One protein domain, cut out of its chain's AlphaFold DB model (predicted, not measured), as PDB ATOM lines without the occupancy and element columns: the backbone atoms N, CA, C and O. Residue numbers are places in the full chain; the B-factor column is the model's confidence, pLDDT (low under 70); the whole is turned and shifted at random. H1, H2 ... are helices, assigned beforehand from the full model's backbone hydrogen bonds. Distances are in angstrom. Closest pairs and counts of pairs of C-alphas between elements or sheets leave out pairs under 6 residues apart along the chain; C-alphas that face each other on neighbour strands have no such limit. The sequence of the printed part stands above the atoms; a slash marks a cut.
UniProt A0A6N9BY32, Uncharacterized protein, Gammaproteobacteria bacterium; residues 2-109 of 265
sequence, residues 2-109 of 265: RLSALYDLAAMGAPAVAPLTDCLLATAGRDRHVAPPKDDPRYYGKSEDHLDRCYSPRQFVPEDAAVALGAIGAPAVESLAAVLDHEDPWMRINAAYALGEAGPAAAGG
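Overview. This is residues 2 to 109 of the 265 residues of an uncharacterized protein of Gammaproteobacteria bacterium (UniProt A0A6N9BY32). Four helices, H2, H4, H5 and H6, lie side by side as a small bundle, with H1 packed on H4 and short H7 at one end on H5. From the other end extends a loose lobe, mostly unnamed chain between H2 and H4, with tiny H3 in it; it makes the length. The 108 printed residues hold seven named helices, H1 to H7 in chain order, and no named strand; the class is all helix. The whole is compact, radius of gyration of the C-alphas 14.0 A, spanning 43 by 30 by 25 A.

Along the chain. H1 is residues 2 to 12, 15.6 A long, from C-alpha 2 at (74.681, 150.442, 113.429). H2 is residues 14 to 25, 17.5 A; H3, 41 to 44; H4, 64 to 72, 12.3 A; H5, 74 to 83, 15.0 A; H6, 89 to 102, 20.0 A. H7, residues 104 to 109, ends at C-alpha 109 (98.195, 144.871, 132.871).

Arrangement. H4 and H5, the hub, touch four helices each and form a hairpin; their closest C-alphas, Leu 69 and Ala 76, are 5.6 A apart. H4 touches H6 at a shallow tilt of 29 degrees, the same way, closest C-alphas Gly 70 and Ala 98, 4.2 A. H2 touches H4, closest C-alphas Leu 20 and Ala 65, 5.1 A. H1 touches H4, closest C-alphas Ala 10 and Ile 72, 5.0 A. H7 touches H5, closest C-alphas Ala 74 and Ala 106, 4.6 A. H3 touches no helix. Every O i to N i+4 pair is within hydrogen-bond range in H1, H4 and H6; in H2 6 of 8, H5 4 of 6, H7 1 of 2; H3 is too short for one.

Size, cuts and confidence. The farthest C-alphas, Pro 15 and Asp 39, are 43.2 A apart. The printed part has no cut. The links H2 to H3 and H3 to H4 are long. No printed residue is under 70 in pLDDT.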
ATOM      1  N   ARG A   2      73.402 150.084 112.759       84.12
ATOM      2  CA  ARG A   2      74.681 150.442 113.429       84.12
ATOM      3  C   ARG A   2      75.098 149.503 114.571       84.12
ATOM      4  O   ARG A   2      76.192 148.965 114.546       84.12
ATOM      5  N   LEU A   3      74.222 149.294 115.558       84.00
ATOM      6  CA  LEU A   3      74.548 148.461 116.722       84.00
ATOM      7  C   LEU A   3      74.826 146.996 116.337       84.00
ATOM      8  O   LEU A   3      75.730 146.389 116.890       84.00
ATOM      9  N   SER A   4      74.100 146.459 115.350       87.94
ATOM     10  CA  SER A   4      74.377 145.124 114.796       87.94
ATOM     11  C   SER A   4      75.774 145.068 114.187       87.94
ATOM     12  O   SER A   4      76.536 144.181 114.530       87.94
ATOM     13  N   ALA A   5      76.142 146.065 113.374       89.25
ATOM     14  CA  ALA A   5      77.462 146.119 112.755       89.25
ATOM     15  C   ALA A   5      78.596 146.180 113.793       89.25
ATOM     16  O   ALA A   5      79.626 145.548 113.599       89.25
ATOM     17  N   LEU A   6      78.406 146.887 114.913       89.25
ATOM     18  CA  LEU A   6      79.378 146.888 116.013       89.25
ATOM     19  C   LEU A   6      79.561 145.497 116.623       89.25
ATOM     20  O   LEU A   6      80.694 145.084 116.851       89.25
ATOM     21  N   TYR A   7      78.467 144.774 116.864       88.06
ATOM     22  CA  TYR A   7      78.541 143.411 117.387       88.06
ATOM     23  C   TYR A   7      79.143 142.434 116.382       88.06
ATOM     24  O   TYR A   7      79.929 141.583 116.781       88.06
ATOM     25  N   ASP A   8      78.839 142.589 115.094       93.19
ATOM     26  CA  ASP A   8      79.431 141.773 114.036       93.19
ATOM     27  C   ASP A   8      80.950 142.003 113.978       93.19
ATOM     28  O   ASP A   8      81.723 141.046 113.981       93.19
ATOM     29  N   LEU A   9      81.394 143.266 114.023       91.25
ATOM     30  CA  LEU A   9      82.812 143.635 114.071       91.25
ATOM     31  C   LEU A   9      83.502 143.111 115.337       91.25
ATOM     32  O   LEU A   9      84.619 142.603 115.253       91.25
ATOM     33  N   ALA A  10      82.837 143.185 116.493       89.94
ATOM     34  CA  ALA A  10      83.357 142.628 117.738       89.94
ATOM     35  C   ALA A  10      83.482 141.097 117.670       89.94
ATOM     36  O   ALA A  10      84.491 140.538 118.096       89.94
ATOM     37  N   ALA A  11      82.501 140.423 117.066       93.00
ATOM     38  CA  ALA A  11      82.497 138.975 116.878       93.00
ATOM     39  C   ALA A  11      83.587 138.491 115.910       93.00
ATOM     40  O   ALA A  11      84.054 137.360 116.046       93.00
ATOM     41  N   MET A  12      84.034 139.329 114.965       94.94
ATOM     42  CA  MET A  12      85.191 138.998 114.125       94.94
ATOM     43  C   MET A  12      86.474 138.840 114.954       94.94
ATOM     44  O   MET A  12      87.313 138.013 114.606       94.94
ATOM     45  N   GLY A  13      86.633 139.593 116.049       95.00
ATOM     46  CA  GLY A  13      87.783 139.491 116.949       95.00
ATOM     47  C   GLY A  13      89.082 140.041 116.347       95.00
ATOM     48  O   GLY A  13      89.098 141.104 115.731       95.00
ATOM     49  N   ALA A  14      90.195 139.319 116.524       96.56
ATOM     50  CA  ALA A  14      91.543 139.777 116.157       96.56
ATOM     51  C   ALA A  14      91.700 140.330 114.715       96.56
ATOM     52  O   ALA A  14      92.342 141.369 114.560       96.56
ATOM     53  N   PRO A  15      91.102 139.735 113.661       97.75
ATOM     54  CA  PRO A  15      91.160 140.279 112.299       97.75
ATOM     55  C   PRO A  15      90.574 141.691 112.147       97.75
ATOM     56  O   PRO A  15      90.961 142.415 111.233       97.75
ATOM     57  N   ALA A  16      89.654 142.094 113.028       97.38
ATOM     58  CA  ALA A  16      89.051 143.422 113.009       97.38
ATOM     59  C   ALA A  16      89.937 144.494 113.662       97.38
ATOM     60  O   ALA A  16      89.715 145.679 113.439       97.38
ATOM     61  N   VAL A  17      90.932 144.108 114.467       98.31
ATOM     62  CA  VAL A  17      91.669 145.040 115.338       98.31
ATOM     63  C   VAL A  17      92.414 146.108 114.543       98.31
ATOM     64  O   VAL A  17      92.235 147.296 114.807       98.31
ATOM     65  N   ALA A  18      93.216 145.706 113.555       98.00
ATOM     66  CA  ALA A  18      93.971 146.641 112.721       98.00
ATOM     67  C   ALA A  18      93.063 147.636 111.965       98.00
ATOM     68  O   ALA A  18      93.211 148.837 112.189       98.00
ATOM     69  N   PRO A  19      92.061 147.201 111.168       97.88
ATOM     70  CA  PRO A  19      91.208 148.146 110.445       97.88
ATOM     71  C   PRO A  19      90.358 149.024 111.372       97.88
ATOM     72  O   PRO A  19      90.074 150.174 111.037       97.88
ATOM     73  N   LEU A  20      89.951 148.524 112.545       98.12
ATOM     74  CA  LEU A  20      89.259 149.348 113.537       98.12
ATOM     75  C   LEU A  20      90.193 150.390 114.155       98.12
ATOM     76  O   LEU A  20      89.773 151.524 114.358       98.12
ATOM     77  N   THR A  21      91.451 150.041 114.415       98.38
ATOM     78  CA  THR A  21      92.445 150.991 114.932       98.38
ATOM     79  C   THR A  21      92.722 152.089 113.907       98.38
ATOM     80  O   THR A  21      92.679 153.264 114.260       98.38
ATOM     81  N   ASP A  22      92.872 151.741 112.629       98.06
ATOM     82  CA  ASP A  22      93.006 152.727 111.547       98.06
ATOM     83  C   ASP A  22      91.771 153.640 111.457       98.06
ATOM     84  O   ASP A  22      91.891 154.859 111.326       98.06
ATOM     85  N   CYS A  23      90.569 153.066 111.583       97.06
ATOM     86  CA  CYS A  23      89.313 153.816 111.581       97.06
ATOM     87  C   CYS A  23      89.216 154.788 112.767       97.06
ATOM     88  O   CYS A  23      88.787 155.929 112.592       97.06
ATOM     89  N   LEU A  24      89.650 154.362 113.958       97.44
ATOM     90  CA  LEU A  24      89.734 155.221 115.138       97.44
ATOM     91  C   LEU A  24      90.678 156.401 114.874       97.44
ATOM     92  O   LEU A  24      90.266 157.555 115.002       97.44
ATOM     93  N   LEU A  25      91.906 156.118 114.435       98.06
ATOM     94  CA  LEU A  25      92.937 157.130 114.193       98.06
ATOM     95  C   LEU A  25      92.551 158.119 113.082       98.06
ATOM     96  O   LEU A  25      92.865 159.303 113.176       98.06
ATOM     97  N   ALA A  26      91.785 157.689 112.077       97.38
ATOM     98  CA  ALA A  26      91.271 158.564 111.018       97.38
ATOM     99  C   ALA A  26      90.291 159.655 111.516       97.38
ATOM    100  O   ALA A  26      89.929 160.572 110.765       97.38
ATOM    101  N   THR A  27      89.829 159.568 112.767       94.56
ATOM    102  CA  THR A  27      88.977 160.595 113.392       94.56
ATOM    103  C   THR A  27      89.757 161.660 114.164       94.56
ATOM    104  O   THR A  27      89.139 162.622 114.627       94.56
ATOM    105  N   ALA A  28      91.084 161.524 114.265       96.62
ATOM    106  CA  ALA A  28      91.945 162.470 114.961       96.62
ATOM    107  C   ALA A  28      92.001 163.857 114.286       96.62
ATOM    108  O   ALA A  28      91.666 164.019 113.108       96.62
ATOM    109  N   GLY A  29      92.435 164.866 115.044       94.94
ATOM    110  CA  GLY A  29      92.687 166.230 114.566       94.94
ATOM    111  C   GLY A  29      91.424 167.069 114.362       94.94
ATOM    112  O   GLY A  29      91.429 168.015 113.580       94.94
ATOM    113  N   ARG A  30      90.318 166.698 115.019       93.62
ATOM    114  CA  ARG A  30      89.006 167.366 114.888       93.62
ATOM    115  C   ARG A  30      88.591 168.162 116.126       93.62
ATOM    116  O   ARG A  30      87.431 168.551 116.220       93.62
ATOM    117  N   ASP A  31      89.489 168.305 117.101       92.69
ATOM    118  CA  ASP A  31      89.259 169.000 118.376       92.69
ATOM    119  C   ASP A  31      87.999 168.545 119.126       92.69
ATOM    120  O   ASP A  31      87.392 169.287 119.893       92.69
ATOM    121  N   ARG A  32      87.620 167.273 118.957       93.06
ATOM    122  CA  ARG A  32      86.423 166.684 119.580       93.06
ATOM    123  C   ARG A  32      86.510 166.613 121.103       93.06
ATOM    124  O   ARG A  32      85.499 166.401 121.755       93.06
ATOM    125  N   HIS A  33      87.692 166.807 121.677       92.38
ATOM    126  CA  HIS A  33      87.899 166.930 123.118       92.38
ATOM    127  C   HIS A  33      87.515 168.320 123.668       92.38
ATOM    128  O   HIS A  33      87.339 168.468 124.879       92.38
ATOM    129  N   VAL A  34      87.376 169.332 122.804       91.19
ATOM    130  CA  VAL A  34      86.964 170.687 123.179       91.19
ATOM    131  C   VAL A  34      85.442 170.747 123.234       91.19
ATOM    132  O   VAL A  34      84.754 170.411 122.271       91.19
ATOM    133  N   ALA A  35      84.907 171.182 124.375       86.75
ATOM    134  CA  ALA A  35      83.469 171.340 124.524       86.75
ATOM    135  C   ALA A  35      82.941 172.462 123.610       86.75
ATOM    136  O   ALA A  35      83.582 173.512 123.502       86.75
ATOM    137  N   PRO A  36      81.758 172.290 122.996       88.62
ATOM    138  CA  PRO A  36      81.123 173.358 122.231       88.62
ATOM    139  C   PRO A  36      80.739 174.549 123.140       88.62
ATOM    140  O   PRO A  36      80.719 174.419 124.364       88.62
ATOM    141  N   PRO A  37      80.423 175.729 122.585       88.62
ATOM    142  CA  PRO A  37      79.972 176.887 123.361       88.62
ATOM    143  C   PRO A  37      78.692 176.637 124.181       88.62
ATOM    144  O   PRO A  37      77.864 175.803 123.831       88.62
ATOM    145  N   LYS A  38      78.483 177.389 125.274       84.75
ATOM    146  CA  LYS A  38      77.335 177.204 126.198       84.75
ATOM    147  C   LYS A  38      75.962 177.517 125.595       84.75
ATOM    148  O   LYS A  38      74.955 177.158 126.202       84.75
ATOM    149  N   ASP A  39      75.908 178.246 124.490       88.44
ATOM    150  CA  ASP A  39      74.701 178.537 123.714       88.44
ATOM    151  C   ASP A  39      74.382 177.440 122.685       88.44
ATOM    152  O   ASP A  39      73.275 177.402 122.150       88.44
ATOM    153  N   ASP A  40      75.302 176.499 122.471       88.56
ATOM    154  CA  ASP A  40      75.108 175.337 121.617       88.56
ATOM    155  C   ASP A  40      74.381 174.201 122.377       88.56
ATOM    156  O   ASP A  40      74.839 173.776 123.447       88.56
ATOM    157  N   PRO A  41      73.271 173.641 121.852       86.19
ATOM    158  CA  PRO A  41      72.584 172.497 122.459       86.19
ATOM    159  C   PRO A  41      73.499 171.297 122.753       86.19
ATOM    160  O   PRO A  41      73.287 170.583 123.742       86.19
ATOM    161  N   ARG A  42      74.551 171.099 121.949       85.19
ATOM    162  CA  ARG A  42      75.547 170.031 122.114       85.19
ATOM    163  C   ARG A  42      76.290 170.122 123.443       85.19
ATOM    164  O   ARG A  42      76.576 169.093 124.048       85.19
ATOM    165  N   TYR A  43      76.500 171.331 123.970       84.25
ATOM    166  CA  TYR A  43      77.137 171.530 125.278       84.25
ATOM    167  C   TYR A  43      76.357 170.861 126.414       84.25
ATOM    168  O   TYR A  43      76.936 170.384 127.392       84.25
ATOM    169  N   TYR A  44      75.032 170.785 126.278       79.81
ATOM    170  CA  TYR A  44      74.156 170.149 127.258       79.81
ATOM    171  C   TYR A  44      73.787 168.702 126.907       79.81
ATOM    172  O   TYR A  44      72.871 168.161 127.535       79.81
ATOM    173  N   GLY A  45      74.460 168.084 125.930       78.44
ATOM    174  CA  GLY A  45      74.111 166.749 125.434       78.44
ATOM    175  C   GLY A  45      72.745 166.714 124.743       78.44
ATOM    176  O   GLY A  45      72.056 165.701 124.778       78.44
ATOM    177  N   LYS A  46      72.307 167.842 124.170       83.62
ATOM    178  CA  LYS A  46      71.025 167.979 123.460       83.62
ATOM    179  C   LYS A  46      71.233 168.156 121.955       83.62
ATOM    180  O   LYS A  46      70.519 168.936 121.332       83.62
ATOM    181  N   SER A  47      72.239 167.483 121.395       83.69
ATOM    182  CA  SER A  47      72.442 167.467 119.946       83.69
ATOM    183  C   SER A  47      71.242 166.819 119.252       83.69
ATOM    184  O   SER A  47      70.682 165.847 119.764       83.69
ATOM    185  N   GLU A  48      70.849 167.349 118.093       84.31
ATOM    186  CA  GLU A  48      69.865 166.692 117.223       84.31
ATOM    187  C   GLU A  48      70.444 165.403 116.622       84.31
ATOM    188  O   GLU A  48      69.724 164.421 116.431       84.31
ATOM    189  N   ASP A  49      71.764 165.374 116.401       85.69
ATOM    190  CA  ASP A  49      72.495 164.150 116.110       85.69
ATOM    191  C   ASP A  49      72.910 163.467 117.419       85.69
ATOM    192  O   ASP A  49      73.896 163.819 118.063       85.69
ATOM    193  N   HIS A  50      72.155 162.442 117.803       74.00
ATOM    194  CA  HIS A  50      72.434 161.626 118.987       74.00
ATOM    195  C   HIS A  50      73.839 160.991 119.033       74.00
ATOM    196  O   HIS A  50      74.254 160.549 120.107       74.00
ATOM    197  N   LEU A  51      74.554 160.892 117.903       80.38
ATOM    198  CA  LEU A  51      75.916 160.354 117.855       80.38
ATOM    199  C   LEU A  51      76.997 161.420 117.881       80.38
ATOM    200  O   LEU A  51      78.158 161.023 117.934       80.38
ATOM    201  N   ASP A  52      76.646 162.703 117.842       83.31
ATOM    202  CA  ASP A  52      77.589 163.802 117.684       83.31
ATOM    203  C   ASP A  52      78.812 163.657 118.599       83.31
ATOM    204  O   ASP A  52      78.752 163.800 119.825       83.31
ATOM    205  N   ARG A  53      79.927 163.274 117.967       86.75
ATOM    206  CA  ARG A  53      81.143 162.823 118.638       86.75
ATOM    207  C   ARG A  53      81.931 164.028 119.096       86.75
ATOM    208  O   ARG A  53      82.808 164.511 118.386       86.75
ATOM    209  N   CYS A  54      81.617 164.491 120.292       86.75
ATOM    210  CA  CYS A  54      82.413 165.462 121.011       86.75
ATOM    211  C   CYS A  54      82.326 165.217 122.516       86.75
ATOM    212  O   CYS A  54      81.427 164.543 123.029       86.75
ATOM    213  N   TYR A  55      83.290 165.773 123.230       86.94
ATOM    214  CA  TYR A  55      83.205 165.947 124.658       86.94
ATOM    215  C   TYR A  55      82.197 167.054 124.961       86.94
ATOM    216  O   TYR A  55      82.284 168.169 124.453       86.94
ATOM    217  N   SER A  56      81.282 166.769 125.873       83.88
ATOM    218  CA  SER A  56      80.521 167.776 126.596       83.88
ATOM    219  C   SER A  56      80.679 167.520 128.097       83.88
ATOM    220  O   SER A  56      80.897 166.379 128.516       83.88
ATOM    221  N   PRO A  57      80.513 168.539 128.956       74.06
ATOM    222  CA  PRO A  57      80.581 168.341 130.402       74.06
ATOM    223  C   PRO A  57      79.619 167.261 130.935       74.06
ATOM    224  O   PRO A  57      79.920 166.631 131.951       74.06
ATOM    225  N   ARG A  58      78.492 167.032 130.240       71.62
ATOM    226  CA  ARG A  58      77.465 166.037 130.600       71.62
ATOM    227  C   ARG A  58      77.719 164.645 130.038       71.62
ATOM    228  O   ARG A  58      77.311 163.665 130.649       71.62
ATOM    229  N   GLN A  59      78.317 164.571 128.859       74.06
ATOM    230  CA  GLN A  59      78.380 163.362 128.054       74.06
ATOM    231  C   GLN A  59      79.564 163.464 127.104       74.06
ATOM    232  O   GLN A  59      79.754 164.497 126.469       74.06
ATOM    233  N   PHE A  60      80.301 162.380 126.931       84.81
ATOM    234  CA  PHE A  60      81.067 162.184 125.708       84.81
ATOM    235  C   PHE A  60      80.570 160.895 125.057       84.81
ATOM    236  O   PHE A  60      80.166 159.963 125.754       84.81
ATOM    237  N   VAL A  61      80.542 160.866 123.728       88.19
ATOM    238  CA  VAL A  61      80.206 159.656 122.972       88.19
ATOM    239  C   VAL A  61      81.501 159.135 122.342       88.19
ATOM    240  O   VAL A  61      82.091 159.861 121.540       88.19
ATOM    241  N   PRO A  62      81.970 157.925 122.695       92.94
ATOM    242  CA  PRO A  62      83.182 157.345 122.124       92.94
ATOM    243  C   PRO A  62      82.985 156.975 120.656       92.94
ATOM    244  O   PRO A  62      81.860 156.750 120.211       92.94
ATOM    245  N   GLU A  63      84.085 156.870 119.917       94.75
ATOM    246  CA  GLU A  63      84.122 156.389 118.543       94.75
ATOM    247  C   GLU A  63      83.615 154.949 118.424       94.75
ATOM    248  O   GLU A  63      83.837 154.111 119.294       94.75
ATOM    249  N   ASP A  64      82.975 154.629 117.298       94.69
ATOM    250  CA  ASP A  64      82.431 153.286 117.042       94.69
ATOM    251  C   ASP A  64      83.536 152.240 117.040       94.69
ATOM    252  O   ASP A  64      83.385 151.159 117.603       94.69
ATOM    253  N   ALA A  65      84.671 152.616 116.457       96.12
ATOM    254  CA  ALA A  65      85.872 151.814 116.471       96.12
ATOM    255  C   ALA A  65      86.373 151.554 117.897       96.12
ATOM    256  O   ALA A  65      86.704 150.418 118.210       96.12
ATOM    257  N   ALA A  66      86.363 152.559 118.779       97.50
ATOM    258  CA  ALA A  66      86.763 152.387 120.175       97.50
ATOM    259  C   ALA A  66      85.812 151.439 120.925       97.50
ATOM    260  O   ALA A  66      86.274 150.534 121.616       97.50
ATOM    261  N   VAL A  67      84.495 151.582 120.727       96.44
ATOM    262  CA  VAL A  67      83.485 150.670 121.299       96.44
ATOM    263  C   VAL A  67      83.707 149.232 120.823       96.44
ATOM    264  O   VAL A  67      83.736 148.311 121.637       96.44
ATOM    265  N   ALA A  68      83.896 149.025 119.516       97.50
ATOM    266  CA  ALA A  68      84.140 147.697 118.957       97.50
ATOM    267  C   ALA A  68      85.464 147.095 119.459       97.50
ATOM    268  O   ALA A  68      85.491 145.930 119.839       97.50
ATOM    269  N   LEU A  69      86.543 147.883 119.517       98.31
ATOM    270  CA  LEU A  69      87.843 147.447 120.040       98.31
ATOM    271  C   LEU A  69      87.761 147.054 121.521       98.31
ATOM    272  O   LEU A  69      88.296 146.014 121.898       98.31
ATOM    273  N   GLY A  70      87.051 147.831 122.345       97.69
ATOM    274  CA  GLY A  70      86.799 147.477 123.744       97.69
ATOM    275  C   GLY A  70      86.033 146.158 123.875       97.69
ATOM    276  O   GLY A  70      86.433 145.286 124.643       97.69
ATOM    277  N   ALA A  71      85.000 145.960 123.048       97.25
ATOM    278  CA  ALA A  71      84.217 144.723 123.020       97.25
ATOM    279  C   ALA A  71      85.001 143.499 122.499       97.25
ATOM    280  O   ALA A  71      84.726 142.380 122.928       97.25
ATOM    281  N   ILE A  72      85.984 143.691 121.608       98.06
ATOM    282  CA  ILE A  72      86.918 142.628 121.188       98.06
ATOM    283  C   ILE A  72      87.768 142.157 122.378       98.06
ATOM    284  O   ILE A  72      88.091 140.971 122.479       98.06
ATOM    285  N   GLY A  73      88.128 143.064 123.289       97.19
ATOM    286  CA  GLY A  73      88.869 142.746 124.505       97.19
ATOM    287  C   GLY A  73      90.347 142.462 124.238       97.19
ATOM    288  O   GLY A  73      91.017 143.217 123.537       97.19
ATOM    289  N   ALA A  74      90.874 141.369 124.804       98.12
ATOM    290  CA  ALA A  74      92.313 141.069 124.847       98.12
ATOM    291  C   ALA A  74      93.076 141.246 123.511       98.12
ATOM    292  O   ALA A  74      94.155 141.836 123.543       98.12
ATOM    293  N   PRO A  75      92.550 140.834 122.336       98.38
ATOM    294  CA  PRO A  75      93.243 141.049 121.062       98.38
ATOM    295  C   PRO A  75      93.483 142.522 120.696       98.38
ATOM    296  O   PRO A  75      94.414 142.817 119.953       98.38
ATOM    297  N   ALA A  76      92.652 143.443 121.189       98.50
ATOM    298  CA  ALA A  76      92.741 144.871 120.892       98.50
ATOM    299  C   ALA A  76      93.604 145.653 121.898       98.50
ATOM    300  O   ALA A  76      93.988 146.788 121.614       98.50
ATOM    301  N   VAL A  77      93.920 145.065 123.058       98.56
ATOM    302  CA  VAL A  77      94.509 145.772 124.207       98.56
ATOM    303  C   VAL A  77      95.833 146.450 123.865       98.56
ATOM    304  O   VAL A  77      95.988 147.627 124.166       98.56
ATOM    305  N   GLU A  78      96.763 145.769 123.191       98.50
ATOM    306  CA  GLU A  78      98.061 146.375 122.848       98.50
ATOM    307  C   GLU A  78      97.927 147.521 121.836       98.50
ATOM    308  O   GLU A  78      98.621 148.533 121.944       98.50
ATOM    309  N   SER A  79      96.995 147.398 120.884       98.38
ATOM    310  CA  SER A  79      96.722 148.471 119.918       98.38
ATOM    311  C   SER A  79      96.125 149.688 120.623       98.38
ATOM    312  O   SER A  79      96.605 150.801 120.440       98.38
ATOM    313  N   LEU A  80      95.144 149.479 121.505       98.69
ATOM    314  CA  LEU A  80      94.548 150.544 122.314       98.69
ATOM    315  C   LEU A  80      95.559 151.178 123.280       98.69
ATOM    316  O   LEU A  80      95.571 152.396 123.437       98.69
ATOM    317  N   ALA A  81      96.434 150.380 123.895       98.50
ATOM    318  CA  ALA A  81      97.471 150.876 124.791       98.50
ATOM    319  C   ALA A  81      98.438 151.821 124.064       98.50
ATOM    320  O   ALA A  81      98.821 152.838 124.633       98.50
ATOM    321  N   ALA A  82      98.785 151.540 122.802       98.31
ATOM    322  CA  ALA A  82      99.586 152.450 121.982       98.31
ATOM    323  C   ALA A  82      98.874 153.789 121.705       98.31
ATOM    324  O   ALA A  82      99.517 154.836 121.686       98.31
ATOM    325  N   VAL A  83      97.545 153.780 121.548       98.62
ATOM    326  CA  VAL A  83      96.743 154.995 121.306       98.62
ATOM    327  C   VAL A  83      96.677 155.911 122.542       98.62
ATOM    328  O   VAL A  83      96.424 157.108 122.398       98.62
ATOM    329  N   LEU A  84      96.983 155.413 123.750       98.62
ATOM    330  CA  LEU A  84      97.086 156.256 124.952       98.62
ATOM    331  C   LEU A  84      98.171 157.339 124.841       98.62
ATOM    332  O   LEU A  84      98.063 158.349 125.527       98.62
ATOM    333  N   ASP A  85      99.169 157.164 123.971       97.44
ATOM    334  CA  ASP A  85     100.250 158.141 123.759       97.44
ATOM    335  C   ASP A  85     100.016 159.043 122.534       97.44
ATOM    336  O   ASP A  85     100.904 159.790 122.122       97.44
ATOM    337  N   HIS A  86      98.832 158.975 121.920       98.44
ATOM    338  CA  HIS A  86      98.517 159.763 120.734       98.44
ATOM    339  C   HIS A  86      98.453 161.270 121.053       98.44
ATOM    340  O   HIS A  86      97.974 161.670 122.116       98.44
ATOM    341  N   GLU A  87      98.886 162.121 120.115       97.62
ATOM    342  CA  GLU A  87      98.941 163.581 120.302       97.62
ATOM    343  C   GLU A  87      97.555 164.215 120.508       97.62
ATOM    344  O   GLU A  87      97.375 165.047 121.401       97.62
ATOM    345  N   ASP A  88      96.555 163.769 119.741       97.88
ATOM    346  CA  ASP A  88      95.163 164.202 119.881       97.88
ATOM    347  C   ASP A  88      94.545 163.687 121.201       97.88
ATOM    348  O   ASP A  88      94.400 162.469 121.372       97.88
ATOM    349  N   PRO A  89      94.103 164.580 122.111       97.75
ATOM    350  CA  PRO A  89      93.431 164.192 123.350       97.75
ATOM    351  C   PRO A  89      92.171 163.347 123.131       97.75
ATOM    352  O   PRO A  89      91.847 162.504 123.969       97.75
ATOM    353  N   TRP A  90      91.470 163.514 122.003       97.19
ATOM    354  CA  TRP A  90      90.301 162.693 121.675       97.19
ATOM    355  C   TRP A  90      90.671 161.217 121.507       97.19
ATOM    356  O   TRP A  90      89.915 160.341 121.931       97.19
ATOM    357  N   MET A  91      91.852 160.921 120.956       98.31
ATOM    358  CA  MET A  91      92.333 159.545 120.808       98.31
ATOM    359  C   MET A  91      92.657 158.926 122.167       98.31
ATOM    360  O   MET A  91      92.230 157.805 122.443       98.31
ATOM    361  N   ARG A  92      93.302 159.687 123.061       98.56
ATOM    362  CA  ARG A  92      93.597 159.232 124.430       98.56
ATOM    363  C   ARG A  92      92.325 158.937 125.230       98.56
ATOM    364  O   ARG A  92      92.254 157.902 125.887       98.56
ATOM    365  N   ILE A  93      91.297 159.788 125.116       97.88
ATOM    366  CA  ILE A  93      89.972 159.569 125.733       97.88
ATOM    367  C   ILE A  93      89.356 158.253 125.248       97.88
ATOM    368  O   ILE A  93      88.927 157.432 126.057       97.88
ATOM    369  N   ASN A  94      89.332 158.041 123.930       98.12
ATOM    370  CA  ASN A  94      88.756 156.838 123.330       98.12
ATOM    371  C   ASN A  94      89.512 155.564 123.715       98.12
ATOM    372  O   ASN A  94      88.882 154.546 123.995       98.12
ATOM    373  N   ALA A  95      90.843 155.624 123.767       98.62
ATOM    374  CA  ALA A  95      91.678 154.509 124.195       98.62
ATOM    375  C   ALA A  95      91.457 154.153 125.670       98.62
ATOM    376  O   ALA A  95      91.243 152.983 125.986       98.62
ATOM    377  N   ALA A  96      91.447 155.148 126.566       98.50
ATOM    378  CA  ALA A  96      91.184 154.930 127.987       98.50
ATOM    379  C   ALA A  96      89.797 154.307 128.208       98.50
ATOM    380  O   ALA A  96      89.678 153.313 128.924       98.50
ATOM    381  N   TYR A  97      88.773 154.836 127.529       98.06
ATOM    382  CA  TYR A  97      87.424 154.274 127.545       98.06
ATOM    383  C   TYR A  97      87.403 152.811 127.083       98.06
ATOM    384  O   TYR A  97      86.942 151.942 127.818       98.06
ATOM    385  N   ALA A  98      87.946 152.520 125.897       98.38
ATOM    386  CA  ALA A  98      87.912 151.177 125.321       98.38
ATOM    387  C   ALA A  98      88.679 150.148 126.167       98.38
ATOM    388  O   ALA A  98      88.234 149.010 126.300       98.38
ATOM    389  N   LEU A  99      89.802 150.540 126.777       98.69
ATOM    390  CA  LEU A  99      90.529 149.683 127.717       98.69
ATOM    391  C   LEU A  99      89.719 149.425 128.993       98.69
ATOM    392  O   LEU A  99      89.722 148.299 129.488       98.69
ATOM    393  N   GLY A 100      89.003 150.434 129.502       98.00
ATOM    394  CA  GLY A 100      88.060 150.273 130.609       98.00
ATOM    395  C   GLY A 100      86.967 149.247 130.297       98.00
ATOM    396  O   GLY A 100      86.744 148.331 131.089       98.00
ATOM    397  N   GLU A 101      86.354 149.349 129.115       97.50
ATOM    398  CA  GLU A 101      85.315 148.420 128.638       97.50
ATOM    399  C   GLU A 101      85.838 146.994 128.409       97.50
ATOM    400  O   GLU A 101      85.133 146.028 128.694       97.50
ATOM    401  N   ALA A 102      87.088 146.840 127.952       97.75
ATOM    402  CA  ALA A 102      87.726 145.527 127.809       97.75
ATOM    403  C   ALA A 102      87.853 144.784 129.157       97.75
ATOM    404  O   ALA A 102      87.927 143.552 129.197       97.75
ATOM    405  N   GLY A 103      87.858 145.529 130.265       96.69
ATOM    406  CA  GLY A 103      87.791 144.998 131.618       96.69
ATOM    407  C   GLY A 103      89.118 144.440 132.153       96.69
ATOM    408  O   GLY A 103      90.096 144.255 131.421       96.69
ATOM    409  N   PRO A 104      89.178 144.149 133.466       95.25
ATOM    410  CA  PRO A 104      90.432 143.872 134.170       95.25
ATOM    411  C   PRO A 104      91.114 142.579 133.714       95.25
ATOM    412  O   PRO A 104      92.338 142.499 133.730       95.25
ATOM    413  N   ALA A 105      90.343 141.586 133.261       95.56
ATOM    414  CA  ALA A 105      90.889 140.327 132.758       95.56
ATOM    415  C   ALA A 105      91.700 140.505 131.462       95.56
ATOM    416  O   ALA A 105      92.666 139.777 131.248       95.56
ATOM    417  N   ALA A 106      91.316 141.462 130.610       97.50
ATOM    418  CA  ALA A 106      92.001 141.742 129.353       97.50
ATOM    419  C   ALA A 106      93.023 142.878 129.497       97.50
ATOM    420  O   ALA A 106      94.168 142.735 129.077       97.50
ATOM    421  N   ALA A 107      92.618 144.001 130.097       97.94
ATOM    422  CA  ALA A 107      93.382 145.248 130.104       97.94
ATOM    423  C   ALA A 107      94.072 145.563 131.444       97.94
ATOM    424  O   ALA A 107      94.766 146.573 131.546       97.94
ATOM    425  N   GLY A 108      93.931 144.717 132.475       96.19
ATOM    426  CA  GLY A 108      94.455 144.992 133.821       96.19
ATOM    427  C   GLY A 108      95.963 145.265 133.871       96.19
ATOM    428  O   GLY A 108      96.401 146.113 134.644       96.19
ATOM    429  N   GLY A 109      96.750 144.631 132.991       96.75
ATOM    430  CA  GLY A 109      98.195 144.871 132.871       96.75
ATOM    431  C   GLY A 109      98.576 146.288 132.417       96.75
ATOM    432  O   GLY A 109      99.707 146.712 132.628       96.75
TER     433      GLY A 109